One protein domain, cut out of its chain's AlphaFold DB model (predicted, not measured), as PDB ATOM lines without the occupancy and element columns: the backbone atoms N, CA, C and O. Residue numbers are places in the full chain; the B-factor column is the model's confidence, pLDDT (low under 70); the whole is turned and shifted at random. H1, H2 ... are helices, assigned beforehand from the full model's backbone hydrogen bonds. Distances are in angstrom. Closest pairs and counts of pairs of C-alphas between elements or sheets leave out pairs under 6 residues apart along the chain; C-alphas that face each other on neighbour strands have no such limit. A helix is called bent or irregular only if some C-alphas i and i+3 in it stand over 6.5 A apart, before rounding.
ATOM      1  N   ASP A  66     -38.349  29.085  -7.235       55.75
ATOM      2  CA  ASP A  66     -36.979  29.621  -7.188       55.75
ATOM      3  C   ASP A  66     -36.895  31.036  -6.585       55.75
ATOM      4  O   ASP A  66     -35.904  31.402  -5.952       55.75
ATOM      5  N   ALA A  67     -37.960  31.837  -6.714       60.22
ATOM      6  CA  ALA A  67     -38.009  33.181  -6.137       60.22
ATOM      7  C   ALA A  67     -38.037  33.143  -4.600       60.22
ATOM      8  O   ALA A  67     -37.539  34.063  -3.943       60.22
ATOM      9  N   TYR A  68     -38.571  32.062  -4.022       68.50
ATOM     10  CA  TYR A  68     -38.637  31.876  -2.578       68.50
ATOM     11  C   TYR A  68     -37.286  31.540  -1.965       68.50
ATOM     12  O   TYR A  68     -37.003  32.020  -0.870       68.50
ATOM     13  N   PHE A  69     -36.427  30.793  -2.660       73.00
ATOM     14  CA  PHE A  69     -35.079  30.522  -2.160       73.00
ATOM     15  C   PHE A  69     -34.268  31.822  -2.029       73.00
ATOM     16  O   PHE A  69     -33.712  32.114  -0.972       73.00
ATOM     17  N   GLY A  70     -34.306  32.680  -3.055       81.94
ATOM     18  CA  GLY A  70     -33.654  33.993  -3.011       81.94
ATOM     19  C   GLY A  70     -34.287  34.977  -2.016       81.94
ATOM     20  O   GLY A  70     -33.612  35.879  -1.516       81.94
ATOM     21  N   ALA A  71     -35.582  34.844  -1.717       84.56
ATOM     22  CA  ALA A  71     -36.242  35.627  -0.671       84.56
ATOM     23  C   ALA A  71     -35.856  35.147   0.736       84.56
ATOM     24  O   ALA A  71     -35.586  35.977   1.600       84.56
ATOM     25  N   LYS A  72     -35.759  33.829   0.944       88.00
ATOM     26  CA  LYS A  72     -35.298  33.210   2.193       88.00
ATOM     27  C   LYS A  72     -33.855  33.590   2.509       88.00
ATOM     28  O   LYS A  72     -33.608  34.117   3.584       88.00
ATOM     29  N   ALA A  73     -32.932  33.470   1.557       86.50
ATOM     30  CA  ALA A  73     -31.542  33.889   1.773       86.50
ATOM     31  C   ALA A  73     -31.432  35.363   2.202       86.50
ATOM     32  O   ALA A  73     -30.777  35.695   3.188       86.50
ATOM     33  N   ARG A  74     -32.157  36.264   1.525       87.25
ATOM     34  CA  ARG A  74     -32.184  37.689   1.893       87.25
ATOM     35  C   ARG A  74     -32.837  37.936   3.253       87.25
ATOM     36  O   ARG A  74     -32.352  38.775   4.009       87.25
ATOM     37  N   ALA A  75     -33.910  37.218   3.575       88.81
ATOM     38  CA  ALA A  75     -34.555  37.298   4.881       88.81
ATOM     39  C   ALA A  75     -33.627  36.830   6.011       88.81
ATOM     40  O   ALA A  75     -33.574  37.498   7.041       88.81
ATOM     41  N   ALA A  76     -32.878  35.743   5.806       87.69
ATOM     42  CA  ALA A  76     -31.930  35.205   6.779       87.69
ATOM     43  C   ALA A  76     -30.815  36.210   7.098       87.69
ATOM     44  O   ALA A  76     -30.586  36.518   8.266       87.69
ATOM     45  N   VAL A  77     -30.213  36.825   6.074       87.44
ATOM     46  CA  VAL A  77     -29.205  37.887   6.252       87.44
ATOM     47  C   VAL A  77     -29.789  39.096   6.995       87.44
ATOM     48  O   VAL A  77     -29.170  39.630   7.916       87.44
ATOM     49  N   MET A  78     -31.003  39.537   6.644       88.19
ATOM     50  CA  MET A  78     -31.641  40.666   7.334       88.19
ATOM     51  C   MET A  78     -31.970  40.334   8.797       88.19
ATOM     52  O   MET A  78     -31.781  41.186   9.668       88.19
ATOM     53  N   LEU A  79     -32.415  39.110   9.090       86.94
ATOM     54  CA  LEU A  79     -32.633  38.648  10.462       86.94
ATOM     55  C   LEU A  79     -31.322  38.595  11.248       86.94
ATOM     56  O   LEU A  79     -31.281  39.088  12.373       86.94
ATOM     57  N   ALA A  80     -30.250  38.086  10.639       85.25
ATOM     58  CA  ALA A  80     -28.926  38.042  11.250       85.25
ATOM     59  C   ALA A  80     -28.393  39.438  11.602       85.25
ATOM     60  O   ALA A  80     -27.811  39.624  12.668       85.25
ATOM     61  N   SER A  81     -28.698  40.447  10.778       82.12
ATOM     62  CA  SER A  81     -28.355  41.850  11.060       82.12
ATOM     63  C   SER A  81     -29.178  42.500  12.187       82.12
ATOM     64  O   SER A  81     -28.952  43.659  12.534       82.12
ATOM     65  N   GLY A  82     -30.155  41.784  12.757       84.06
ATOM     66  CA  GLY A  82     -31.012  42.270  13.840       84.06
ATOM     67  C   GLY A  82     -32.235  43.069  13.381       84.06
ATOM     68  O   GLY A  82     -32.882  43.730  14.199       84.06
ATOM     69  N   MET A  83     -32.596  43.030  12.091       85.88
ATOM     70  CA  MET A  83     -33.833  43.663  11.628       85.88
ATOM     71  C   MET A  83     -35.074  42.949  12.182       85.88
ATOM     72  O   MET A  83     -35.164  41.724  12.226       85.88
ATOM     73  N   ARG A  84     -36.100  43.730  12.541       88.38
ATOM     74  CA  ARG A  84     -37.392  43.191  12.998       88.38
ATOM     75  C   ARG A  84     -38.139  42.500  11.854       88.38
ATOM     76  O   ARG A  84     -38.206  43.034  10.748       88.38
ATOM     77  N   LEU A  85     -38.816  41.389  12.159       85.69
ATOM     78  CA  LEU A  85     -39.629  40.613  11.206       85.69
ATOM     79  C   LEU A  85     -40.614  41.468  10.389       85.69
ATOM     80  O   LEU A  85     -40.762  41.253   9.192       85.69
ATOM     81  N   THR A  86     -41.262  42.459  11.009       87.06
ATOM     82  CA  THR A  86     -42.202  43.370  10.327       87.06
ATOM     83  C   THR A  86     -41.524  44.223   9.253       87.06
ATOM     84  O   THR A  86     -42.074  44.416   8.170       87.06
ATOM     85  N   ALA A  87     -40.311  44.704   9.527       87.19
ATOM     86  CA  ALA A  87     -39.533  45.494   8.578       87.19
ATOM     87  C   ALA A  87     -39.026  44.629   7.415       87.19
ATOM     88  O   ALA A  87     -39.026  45.076   6.271       87.19
ATOM     89  N   ILE A  88     -38.641  43.380   7.694       88.19
ATOM     90  CA  ILE A  88     -38.207  42.414   6.674       88.19
ATOM     91  C   ILE A  88     -39.371  42.037   5.758       88.19
ATOM     92  O   ILE A  88     -39.224  42.092   4.540       88.19
ATOM     93  N   ALA A  89     -40.537  41.730   6.332       87.81
ATOM     94  CA  ALA A  89     -41.758  41.429   5.586       87.81
ATOM     95  C   ALA A  89     -42.106  42.564   4.610       87.81
ATOM     96  O   ALA A  89     -42.308  42.328   3.422       87.81
ATOM     97  N   THR A  90     -42.030  43.809   5.089       88.19
ATOM     98  CA  THR A  90     -42.254  45.004   4.263       88.19
ATOM     99  C   THR A  90     -41.215  45.127   3.143       88.19
ATOM    100  O   THR A  90     -41.582  45.304   1.984       88.19
ATOM    101  N   LYS A  91     -39.915  44.986   3.447       88.25
ATOM    102  CA  LYS A  91     -38.838  45.098   2.442       88.25
ATOM    103  C   LYS A  91     -38.887  44.011   1.372       88.25
ATOM    104  O   LYS A  91     -38.513  44.269   0.233       88.25
ATOM    105  N   LEU A  92     -39.304  42.804   1.737       88.81
ATOM    106  CA  LEU A  92     -39.367  41.667   0.822       88.81
ATOM    107  C   LEU A  92     -40.742  41.508   0.163       88.81
ATOM    108  O   LEU A  92     -40.913  40.586  -0.628       88.81
ATOM    109  N   SER A  93     -41.695  42.405   0.449       87.38
ATOM    110  CA  SER A  93     -43.089  42.298  -0.011       87.38
ATOM    111  C   SER A  93     -43.706  40.929   0.314       87.38
ATOM    112  O   SER A  93     -44.386  40.321  -0.508       87.38
ATOM    113  N   LEU A  94     -43.422  40.429   1.519       86.69
ATOM    114  CA  LEU A  94     -43.930  39.166   2.053       86.69
ATOM    115  C   LEU A  94     -44.927  39.440   3.178       86.69
ATOM    116  O   LEU A  94     -44.814  40.441   3.885       86.69
ATOM    117  N   ASP A  95     -45.860  38.513   3.399       88.19
ATOM    118  CA  ASP A  95     -46.675  38.557   4.610       88.19
ATOM    119  C   ASP A  95     -45.820  38.199   5.837       88.19
ATOM    120  O   ASP A  95     -44.944  37.326   5.801       88.19
ATOM    121  N   ARG A  96     -46.096  38.863   6.962       86.94
ATOM    122  CA  ARG A  96     -45.414  38.606   8.233       86.94
ATOM    123  C   ARG A  96     -45.612  37.157   8.676       86.94
ATOM    124  O   ARG A  96     -44.681  36.570   9.227       86.94
ATOM    125  N   ASN A  97     -46.791  36.580   8.427       89.00
ATOM    126  CA  ASN A  97     -47.070  35.189   8.781       89.00
ATOM    127  C   ASN A  97     -46.213  34.220   7.967       89.00
ATOM    128  O   ASN A  97     -45.752  33.225   8.508       89.00
ATOM    129  N   THR A  98     -45.918  34.532   6.703       87.81
ATOM    130  CA  THR A  98     -45.030  33.709   5.871       87.81
ATOM    131  C   THR A  98     -43.625  33.620   6.468       87.81
ATOM    132  O   THR A  98     -43.085  32.526   6.599       87.81
ATOM    133  N   LEU A  99     -43.062  34.751   6.903       85.81
ATOM    134  CA  LEU A  99     -41.767  34.792   7.596       85.81
ATOM    135  C   LEU A  99     -41.797  34.058   8.943       85.81
ATOM    136  O   LEU A  99     -40.857  33.339   9.274       85.81
ATOM    137  N   ALA A 100     -42.874  34.222   9.716       87.69
ATOM    138  CA  ALA A 100     -43.042  33.522  10.987       87.69
ATOM    139  C   ALA A 100     -43.157  32.001  10.800       87.69
ATOM    140  O   ALA A 100     -42.598  31.246  11.594       87.69
ATOM    141  N   ASN A 101     -43.835  31.557   9.739       89.19
ATOM    142  CA  ASN A 101     -43.970  30.144   9.409       89.19
ATOM    143  C   ASN A 101     -42.627  29.551   8.983       89.19
ATOM    144  O   ASN A 101     -42.279  28.482   9.464       89.19
ATOM    145  N   TRP A 102     -41.817  30.254   8.183       89.81
ATOM    146  CA  TRP A 102     -40.470  29.770   7.850       89.81
ATOM    147  C   TRP A 102     -39.590  29.598   9.087       89.81
ATOM    148  O   TRP A 102     -38.910  28.592   9.210       89.81
ATOM    149  N   MET A 103     -39.645  30.525  10.046       84.69
ATOM    150  CA  MET A 103     -38.885  30.387  11.296       84.69
ATOM    151  C   MET A 103     -39.304  29.178  12.145       84.69
ATOM    152  O   MET A 103     -38.508  28.707  12.950       84.69
ATOM    153  N   ARG A 104     -40.559  28.725  12.031       87.56
ATOM    154  CA  ARG A 104     -41.121  27.660  12.875       87.56
ATOM    155  C   ARG A 104     -41.093  26.289  12.207       87.56
ATOM    156  O   ARG A 104     -40.873  25.297  12.888       87.56
ATOM    157  N   GLU A 105     -41.390  26.243  10.916       88.62
ATOM    158  CA  GLU A 105     -41.710  25.013  10.185       88.62
ATOM    159  C   GLU A 105     -40.647  24.656   9.138       88.62
ATOM    160  O   GLU A 105     -40.643  23.534   8.643       88.62
ATOM    161  N   ASP A 106     -39.744  25.581   8.796       88.50
ATOM    162  CA  ASP A 106     -38.674  25.347   7.825       88.50
ATOM    163  C   ASP A 106     -37.312  25.270   8.525       88.50
ATOM    164  O   ASP A 106     -36.641  26.277   8.766       88.50
ATOM    165  N   GLU A 107     -36.893  24.042   8.836       87.50
ATOM    166  CA  GLU A 107     -35.593  23.762   9.460       87.50
ATOM    167  C   GLU A 107     -34.417  24.290   8.625       87.50
ATOM    168  O   GLU A 107     -33.431  24.773   9.183       87.50
ATOM    169  N   GLY A 108     -34.528  24.270   7.291       87.44
ATOM    170  CA  GLY A 108     -33.490  24.784   6.399       87.44
ATOM    171  C   GLY A 108     -33.344  26.302   6.500       87.44
ATOM    172  O   GLY A 108     -32.229  26.828   6.499       87.44
ATOM    173  N   PHE A 109     -34.458  27.018   6.649       87.62
ATOM    174  CA  PHE A 109     -34.437  28.461   6.885       87.62
ATOM    175  C   PHE A 109     -33.869  28.813   8.264       87.62
ATOM    176  O   PHE A 109     -33.075  29.750   8.376       87.62
ATOM    177  N   ALA A 110     -34.232  28.058   9.303       84.69
ATOM    178  CA  ALA A 110     -33.692  28.253  10.646       84.69
ATOM    179  C   ALA A 110     -32.168  28.035  10.689       84.69
ATOM    180  O   ALA A 110     -31.449  28.842  11.285       84.69
ATOM    181  N   LEU A 111     -31.672  26.997  10.008       88.19
ATOM    182  CA  LEU A 111     -30.243  26.701   9.905       88.19
ATOM    183  C   LEU A 111     -29.488  27.819   9.172       88.19
ATOM    184  O   LEU A 111     -28.503  28.330   9.697       88.19
ATOM    185  N   MET A 112     -30.014  28.288   8.038       88.88
ATOM    186  CA  MET A 112     -29.446  29.414   7.286       88.88
ATOM    187  C   MET A 112     -29.388  30.706   8.117       88.88
ATOM    188  O   MET A 112     -28.391  31.424   8.090       88.88
ATOM    189  N   CYS A 113     -30.433  31.003   8.900       87.25
ATOM    190  CA  CYS A 113     -30.410  32.138   9.827       87.25
ATOM    191  C   CYS A 113     -29.317  31.976  10.892       87.25
ATOM    192  O   CYS A 113     -28.629  32.941  11.217       87.25
ATOM    193  N   GLY A 114     -29.152  30.766  11.436       86.62
ATOM    194  CA  GLY A 114     -28.116  30.456  12.420       86.62
ATOM    195  C   GLY A 114     -26.699  30.647  11.877       86.62
ATOM    196  O   GLY A 114     -25.871  31.265  12.549       86.62
ATOM    197  N   GLU A 115     -26.435  30.178  10.657       90.06
ATOM    198  CA  GLU A 115     -25.146  30.338   9.973       90.06
ATOM    199  C   GLU A 115     -24.809  31.813   9.725       90.06
ATOM    200  O   GLU A 115     -23.714  32.260  10.067       90.06
ATOM    201  N   GLU A 116     -25.759  32.601   9.215       88.94
ATOM    202  CA  GLU A 116     -25.550  34.036   8.983       88.94
ATOM    203  C   GLU A 116     -25.346  34.810  10.297       88.94
ATOM    204  O   GLU A 116     -24.498  35.699  10.373       88.94
ATOM    205  N   ILE A 117     -26.054  34.442  11.374       86.56
ATOM    206  CA  ILE A 117     -25.828  35.017  12.712       86.56
ATOM    207  C   ILE A 117     -24.416  34.694  13.217       86.56
ATOM    208  O   ILE A 117     -23.762  35.560  13.805       86.56
ATOM    209  N   ALA A 118     -23.948  33.457  13.036       84.50
ATOM    210  CA  ALA A 118     -22.608  33.050  13.446       84.50
ATOM    211  C   ALA A 118     -21.537  33.815  12.657       84.50
ATOM    212  O   ALA A 118     -20.641  34.407  13.255       84.50
ATOM    213  N   LYS A 119     -21.701  33.907  11.335       87.88
ATOM    214  CA  LYS A 119     -20.807  34.657  10.452       87.88
ATOM    215  C   LYS A 119     -20.728  36.135  10.829       87.88
ATOM    216  O   LYS A 119     -19.632  36.646  11.037       87.88
ATOM    217  N   MET A 120     -21.868  36.811  10.999       82.31
ATOM    218  CA  MET A 120     -21.872  38.218  11.423       82.31
ATOM    219  C   MET A 120     -21.221  38.403  12.795       82.31
ATOM    220  O   MET A 120     -20.531  39.394  13.027       82.31
ATOM    221  N   ARG A 121     -21.397  37.454  13.718       80.62
ATOM    222  CA  ARG A 121     -20.741  37.501  15.031       80.62
ATOM    223  C   ARG A 121     -19.224  37.401  14.913       80.62
ATOM    224  O   ARG A 121     -18.524  38.132  15.612       80.62
ATOM    225  N   ASP A 122     -18.724  36.527  14.050       81.38
ATOM    226  CA  ASP A 122     -17.289  36.367  13.820       81.38
ATOM    227  C   ASP A 122     -16.690  37.580  13.092       81.38
ATOM    228  O   ASP A 122     -15.614  38.051  13.467       81.38
ATOM    229  N   GLU A 123     -17.409  38.172  12.137       79.81
ATOM    230  CA  GLU A 123     -17.034  39.442  11.496       79.81
ATOM    231  C   GLU A 123     -16.966  40.593  12.511       79.81
ATOM    232  O   GLU A 123     -15.987  41.340  12.556       79.81
ATOM    233  N   ILE A 124     -17.960  40.707  13.397       76.62
ATOM    234  CA  ILE A 124     -17.947  41.703  14.476       76.62
ATOM    235  C   ILE A 124     -16.772  41.451  15.421       76.62
ATOM    236  O   ILE A 124     -16.068  42.391  15.785       76.62
ATOM    237  N   ARG A 125     -16.524  40.198  15.818       74.81
ATOM    238  CA  ARG A 125     -15.422  39.853  16.726       74.81
ATOM    239  C   ARG A 125     -14.067  40.198  16.108       74.81
ATOM    240  O   ARG A 125     -13.224  40.785  16.787       74.81
ATOM    241  N   THR A 126     -13.852  39.852  14.843       77.19
ATOM    242  CA  THR A 126     -12.594  40.123  14.130       77.19
ATOM    243  C   THR A 126     -12.388  41.620  13.916       77.19
ATOM    244  O   THR A 126     -11.317  42.131  14.242       77.19
ATOM    245  N   SER A 127     -13.422  42.348  13.485       72.56
ATOM    246  CA  SER A 127     -13.380  43.809  13.355       72.56
ATOM    247  C   SER A 127     -13.107  44.503  14.690       72.56
ATOM    248  O   SER A 127     -12.248  45.382  14.753       72.56
ATOM    249  N   ALA A 128     -13.781  44.083  15.764       72.19
ATOM    250  CA  ALA A 128     -13.563  44.634  17.095       72.19
ATOM    251  C   ALA A 128     -12.122  44.382  17.555       72.19
ATOM    252  O   ALA A 128     -11.452  45.311  17.990       72.19
ATOM    253  N   THR A 129     -11.616  43.156  17.393       72.81
ATOM    254  CA  THR A 129     -10.231  42.800  17.748       72.81
ATOM    255  C   THR A 129      -9.218  43.660  16.993       72.81
ATOM    256  O   THR A 129      -8.298  44.194  17.607       72.81
ATOM    257  N   GLY A 130      -9.412  43.855  15.685       70.62
ATOM    258  CA  GLY A 130      -8.554  44.725  14.879       70.62
ATOM    259  C   GLY A 130      -8.583  46.182  15.348       70.62
ATOM    260  O   GLY A 130      -7.533  46.804  15.490       70.62
ATOM    261  N   ALA A 131      -9.768  46.710  15.665       70.88
ATOM    262  CA  ALA A 131      -9.915  48.063  16.191       70.88
ATOM    263  C   ALA A 131      -9.243  48.235  17.568       70.88
ATOM    264  O   ALA A 131      -8.590  49.252  17.799       70.88
ATOM    265  N   TYR A 132      -9.349  47.244  18.464       70.44
ATOM    266  CA  TYR A 132      -8.650  47.263  19.754       70.44
ATOM    267  C   TYR A 132      -7.134  47.240  19.590       70.44
ATOM    268  O   TYR A 132      -6.450  48.016  20.251       70.44
ATOM    269  N   MET A 133      -6.605  46.389  18.707       70.38
ATOM    270  CA  MET A 133      -5.162  46.317  18.460       70.38
ATOM    271  C   MET A 133      -4.623  47.627  17.877       70.38
ATOM    272  O   MET A 133      -3.651  48.159  18.402       70.38
ATOM    273  N   GLY A 134      -5.302  48.212  16.884       70.62
ATOM    274  CA  GLY A 134      -4.905  49.513  16.332       70.62
ATOM    275  C   GLY A 134      -4.988  50.651  17.357       70.62
ATOM    276  O   GLY A 134      -4.141  51.543  17.376       70.62
ATOM    277  N   ALA A 135      -5.969  50.607  18.263       71.50
ATOM    278  CA  ALA A 135      -6.047  51.553  19.370       71.50
ATOM    279  C   ALA A 135      -4.893  51.373  20.371       71.50
ATOM    280  O   ALA A 135      -4.340  52.365  20.838       71.50
ATOM    281  N   LEU A 136      -4.505  50.132  20.688       70.00
ATOM    282  CA  LEU A 136      -3.360  49.844  21.557       70.00
ATOM    283  C   LEU A 136      -2.041  50.325  20.943       70.00
ATOM    284  O   LEU A 136      -1.257  50.954  21.647       70.00
ATOM    285  N   GLU A 137      -1.828  50.104  19.646       74.06
ATOM    286  CA  GLU A 137      -0.650  50.603  18.923       74.06
ATOM    287  C   GLU A 137      -0.584  52.135  18.950       74.06
ATOM    288  O   GLU A 137       0.447  52.701  19.303       74.06
ATOM    289  N   MET A 138      -1.703  52.827  18.692       72.56
ATOM    290  CA  MET A 138      -1.760  54.290  18.810       72.56
ATOM    291  C   MET A 138      -1.461  54.778  20.230       72.56
ATOM    292  O   MET A 138      -0.782  55.788  20.409       72.56
ATOM    293  N   LEU A 139      -1.968  54.088  21.253       70.12
ATOM    294  CA  LEU A 139      -1.689  54.429  22.647       70.12
ATOM    295  C   LEU A 139      -0.220  54.221  23.009       70.12
ATOM    296  O   LEU A 139       0.342  55.036  23.742       70.12
ATOM    297  N   GLN A 140       0.396  53.165  22.487       71.50
ATOM    298  CA  GLN A 140       1.809  52.881  22.688       71.50
ATOM    299  C   GLN A 140       2.691  53.923  21.981       71.50
ATOM    300  O   GLN A 140       3.555  54.514  22.626       71.50
ATOM    301  N   ASP A 141       2.391  54.266  20.728       73.44
ATOM    302  CA  ASP A 141       3.058  55.346  19.985       73.44
ATOM    303  C   ASP A 141       2.965  56.694  20.716       73.44
ATOM    304  O   ASP A 141       3.926  57.468  20.776       73.44
ATOM    305  N   LEU A 142       1.799  56.996  21.297       69.81
ATOM    306  CA  LEU A 142       1.600  58.203  22.095       69.81
ATOM    307  C   LEU A 142       2.371  58.167  23.421       69.81
ATOM    308  O   LEU A 142       2.748  59.225  23.923       69.81
ATOM    309  N   ALA A 143       2.585  56.985  24.002       67.19
ATOM    310  CA  ALA A 143       3.356  56.808  25.227       67.19
ATOM    311  C   ALA A 143       4.871  56.936  24.989       67.19
ATOM    312  O   ALA A 143       5.556  57.502  25.842       67.19
ATOM    313  N   GLU A 144       5.368  56.456  23.844       71.12
ATOM    314  CA  GLU A 144       6.790  56.466  23.467       71.12
ATOM    315  C   GLU A 144       7.275  57.832  22.960       71.12
ATOM    316  O   GLU A 144       8.436  58.195  23.151       71.12
ATOM    317  N   ARG A 145       6.395  58.638  22.356       67.88
ATOM    318  CA  ARG A 145       6.724  60.019  21.975       67.88
ATOM    319  C   ARG A 145       6.710  60.934  23.208       67.88
ATOM    320  O   ARG A 145       5.855  60.788  24.082       67.88
ATOM    321  N   GLU A 146       7.588  61.943  23.247       66.06
ATOM    322  CA  GLU A 146       7.582  63.041  24.243       66.06
ATOM    323  C   GLU A 146       6.363  63.977  24.067       66.06
ATOM    324  O   GLU A 146       6.460  65.197  23.945       66.06
ATOM    325  N   ILE A 147       5.166  63.403  24.007       66.56
ATOM    326  CA  ILE A 147       3.904  64.119  23.936       66.56
ATOM    327  C   ILE A 147       3.495  64.483  25.358       66.56
ATOM    328  O   ILE A 147       3.636  63.699  26.303       66.56
ATOM    329  N   ARG A 148       2.966  65.699  25.517       71.44
ATOM    330  CA  ARG A 148       2.514  66.204  26.813       71.44
ATOM    331  C   ARG A 148       1.518  65.215  27.440       71.44
ATOM    332  O   ARG A 148       0.576  64.795  26.768       71.44
ATOM    333  N   PRO A 149       1.654  64.887  28.740       71.38
ATOM    334  CA  PRO A 149       0.792  63.914  29.415       71.38
ATOM    335  C   PRO A 149      -0.713  64.170  29.245       71.38
ATOM    336  O   PRO A 149      -1.487  63.222  29.139       71.38
ATOM    337  N   ALA A 150      -1.120  65.440  29.166       70.94
ATOM    338  CA  ALA A 150      -2.513  65.841  28.984       70.94
ATOM    339  C   ALA A 150      -3.105  65.413  27.628       70.94
ATOM    340  O   ALA A 150      -4.269  65.022  27.570       70.94
ATOM    341  N   ASP A 151      -2.317  65.448  26.552       69.94
ATOM    342  CA  ASP A 151      -2.790  65.086  25.210       69.94
ATOM    343  C   ASP A 151      -2.913  63.565  25.064       69.94
ATOM    344  O   ASP A 151      -3.848  63.072  24.433       69.94
ATOM    345  N   ARG A 152      -2.056  62.809  25.765       67.56
ATOM    346  CA  ARG A 152      -2.167  61.346  25.882       67.56
ATOM    347  C   ARG A 152      -3.445  60.937  26.608       67.56
ATOM    348  O   ARG A 152      -4.192  60.107  26.106       67.56
ATOM    349  N   ILE A 153      -3.748  61.568  27.745       73.44
ATOM    350  CA  ILE A 153      -4.978  61.295  28.509       73.44
ATOM    351  C   ILE A 153      -6.228  61.617  27.675       73.44
ATOM    352  O   ILE A 153      -7.186  60.844  27.691       73.44
ATOM    353  N   LYS A 154      -6.216  62.714  26.904       70.62
ATOM    354  CA  LYS A 154      -7.315  63.053  25.986       70.62
ATOM    355  C   LYS A 154      -7.499  62.005  24.888       70.62
ATOM    356  O   LYS A 154      -8.634  61.622  24.618       70.62
ATOM    357  N   ALA A 155      -6.413  61.509  24.299       68.44
ATOM    358  CA  ALA A 155      -6.473  60.448  23.297       68.44
ATOM    359  C   ALA A 155      -6.998  59.124  23.885       68.44
ATOM    360  O   ALA A 155      -7.918  58.535  23.320       68.44
ATOM    361  N   CYS A 156      -6.512  58.707  25.063       71.06
ATOM    362  CA  CYS A 156      -7.037  57.538  25.782       71.06
ATOM    363  C   CYS A 156      -8.536  57.672  26.079       71.06
ATOM    364  O   CYS A 156      -9.302  56.734  25.868       71.06
ATOM    365  N   SER A 157      -8.963  58.848  26.548       72.38
ATOM    366  CA  SER A 157     -10.369  59.152  26.821       72.38
ATOM    367  C   SER A 157     -11.227  59.056  25.560       72.38
ATOM    368  O   SER A 157     -12.317  58.493  25.613       72.38
ATOM    369  N   ALA A 158     -10.750  59.579  24.427       69.00
ATOM    370  CA  ALA A 158     -11.470  59.515  23.157       69.00
ATOM    371  C   ALA A 158     -11.623  58.067  22.659       69.00
ATOM    372  O   ALA A 158     -12.711  57.669  22.245       69.00
ATOM    373  N   ILE A 159     -10.568  57.254  22.777       71.31
ATOM    374  CA  ILE A 159     -10.596  55.824  22.438       71.31
ATOM    375  C   ILE A 159     -11.597  55.076  23.324       71.31
ATOM    376  O   ILE A 159     -12.416  54.309  22.816       71.31
ATOM    377  N   LEU A 160     -11.586  55.317  24.638       72.06
ATOM    378  CA  LEU A 160     -12.527  54.690  25.571       72.06
ATOM    379  C   LEU A 160     -13.976  55.110  25.304       72.06
ATOM    380  O   LEU A 160     -14.863  54.265  25.327       72.06
ATOM    381  N   GLN A 161     -14.234  56.383  25.002       68.88
ATOM    382  CA  GLN A 161     -15.579  56.854  24.655       68.88
ATOM    383  C   GLN A 161     -16.085  56.254  23.338       68.88
ATOM    384  O   GLN A 161     -17.267  55.939  23.230       68.88
ATOM    385  N   TYR A 162     -15.202  56.056  22.358       65.56
ATOM    386  CA  TYR A 162     -15.563  55.466  21.069       65.56
ATOM    387  C   TYR A 162     -15.772  53.945  21.147       65.56
ATOM    388  O   TYR A 162     -16.637  53.393  20.471       65.56
ATOM    389  N   THR A 163     -15.012  53.259  22.005       64.12
ATOM    390  CA  THR A 163     -15.096  51.799  22.190       64.12
ATOM    391  C   THR A 163     -16.128  51.379  23.241       64.12
ATOM    392  O   THR A 163     -16.681  50.285  23.146       64.12
ATOM    393  N   SER A 164     -16.474  52.242  24.202       56.41
ATOM    394  CA  SER A 164     -17.453  51.961  25.265       56.41
ATOM    395  C   SER A 164     -18.826  51.480  24.752       56.41
ATOM    396  O   SER A 164     -19.326  50.485  25.286       56.41
ATOM    397  N   PRO A 165     -19.416  52.040  23.675       55.72
ATOM    398  CA  PRO A 165     -20.650  51.513  23.087       55.72
ATOM    399  C   PRO A 165     -20.519  50.089  22.526       55.72
ATOM    400  O   PRO A 165     -21.517  49.376  22.435       55.72
ATOM    401  N   MET A 166     -19.305  49.670  22.149       52.38
ATOM    402  CA  MET A 166     -19.016  48.319  21.655       52.38
ATOM    403  C   MET A 166     -18.755  47.322  22.796       52.38
ATOM    404  O   MET A 166     -18.982  46.128  22.616       52.38
ATOM    405  N   VAL A 167     -18.310  47.803  23.965       49.25
ATOM    406  CA  VAL A 167     -18.018  46.995  25.170       49.25
ATOM    407  C   VAL A 167     -19.221  46.864  26.104       49.25
ATOM    408  O   VAL A 167     -19.215  45.974  26.951       49.25
ATOM    409  N   ASN A 168     -20.255  47.710  25.980       45.59
ATOM    410  CA  ASN A 168     -21.416  47.689  26.875       45.59
ATOM    411  C   ASN A 168     -22.015  46.275  27.006       45.59
ATOM    412  O   ASN A 168     -22.739  45.777  26.139       45.59
ATOM    413  N   ALA A 169     -21.722  45.653  28.151       44.53
ATOM    414  CA  ALA A 169     -22.095  44.293  28.517       44.53
ATOM    415  C   ALA A 169     -23.619  44.077  28.552       44.53
ATOM    416  O   ALA A 169     -24.085  42.941  28.498       44.53
TER     417      ALA A 169
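AT A GLANCE: This is residues 66 to 169 of the 183 residues of an uncharacterized protein of Planctomycetaceae bacterium (UniProt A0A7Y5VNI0). One long helix, H4, makes the length of a rod; H1, H2 and H3 cluster round its first end, and past its last residues the backbone folds back into H5, which runs alongside the later part of H4 as the second arm of a helical hairpin. The printed part has 104 residues with five named helices, H1 to H5 in chain order, and no named strand: the class is all helix. It is extended, with a radius of gyration of the C-alphas of 21.1 A and spans of 63 by 23 by 20 A.

HOW THE PARTS SIT: Start at the hub, H4, residues 107 to 144. Its residues 109 to 120 touch H1, residues 66 to 80, at a steep tilt of 40 degrees, the same way; the closest C-alphas, Ala 80 and Ile 117, are 4.6 A apart. H1 forms a hairpin with H2, residues 85 to 92, closest at C-alphas 75 and 88, 6.5 A. H2 touches H3, residues 96 to 105, at C-alphas 89 and 96, 5.3 A; H3 and H4 touch only at the corner, closest at C-alphas 103 and 110, 5.7 A. Residues 135 to 143 of H4 touch residues 152 to 159 of H5, residues 149 to 167, at a shallow tilt of 5 degrees, opposite ways, with C-alphas 142 and 152 closest at 6.2 A. H2 and H4 are apart. Helix packing is mostly crossed. Every O i to N i+4 pair is within hydrogen-bond range in H2, H3 and H4; H1 has 10 of 11, H5 13 of 15.

IN THESE COORDINATES: Find C-alpha 107 at (-35.593, 23.762, 9.460); from there H4 runs 55.3 A to C-alpha 144 at (6.790, 56.466, 23.467). H5 covers 25.7 A and ends at C-alpha 167, (-18.018, 46.995, 25.170); it has a kink of 28 degrees near residue 161 and is only just irregular, C-alphas 162 and 165 being 6.8 A apart. H1 is 21.8 A long, H3 14.2 A and H2 10.4 A.

THE WHOLE: The two farthest C-alphas, Asp 66 and Glu 146, are 64.0 A apart. The printed part has no cut, and its four links are tight. Residues 144 to 150 stand free. Mean pLDDT of the printed part is 77.6; look for values under 70 at residues 66 to 68 and 161 to 169, among others.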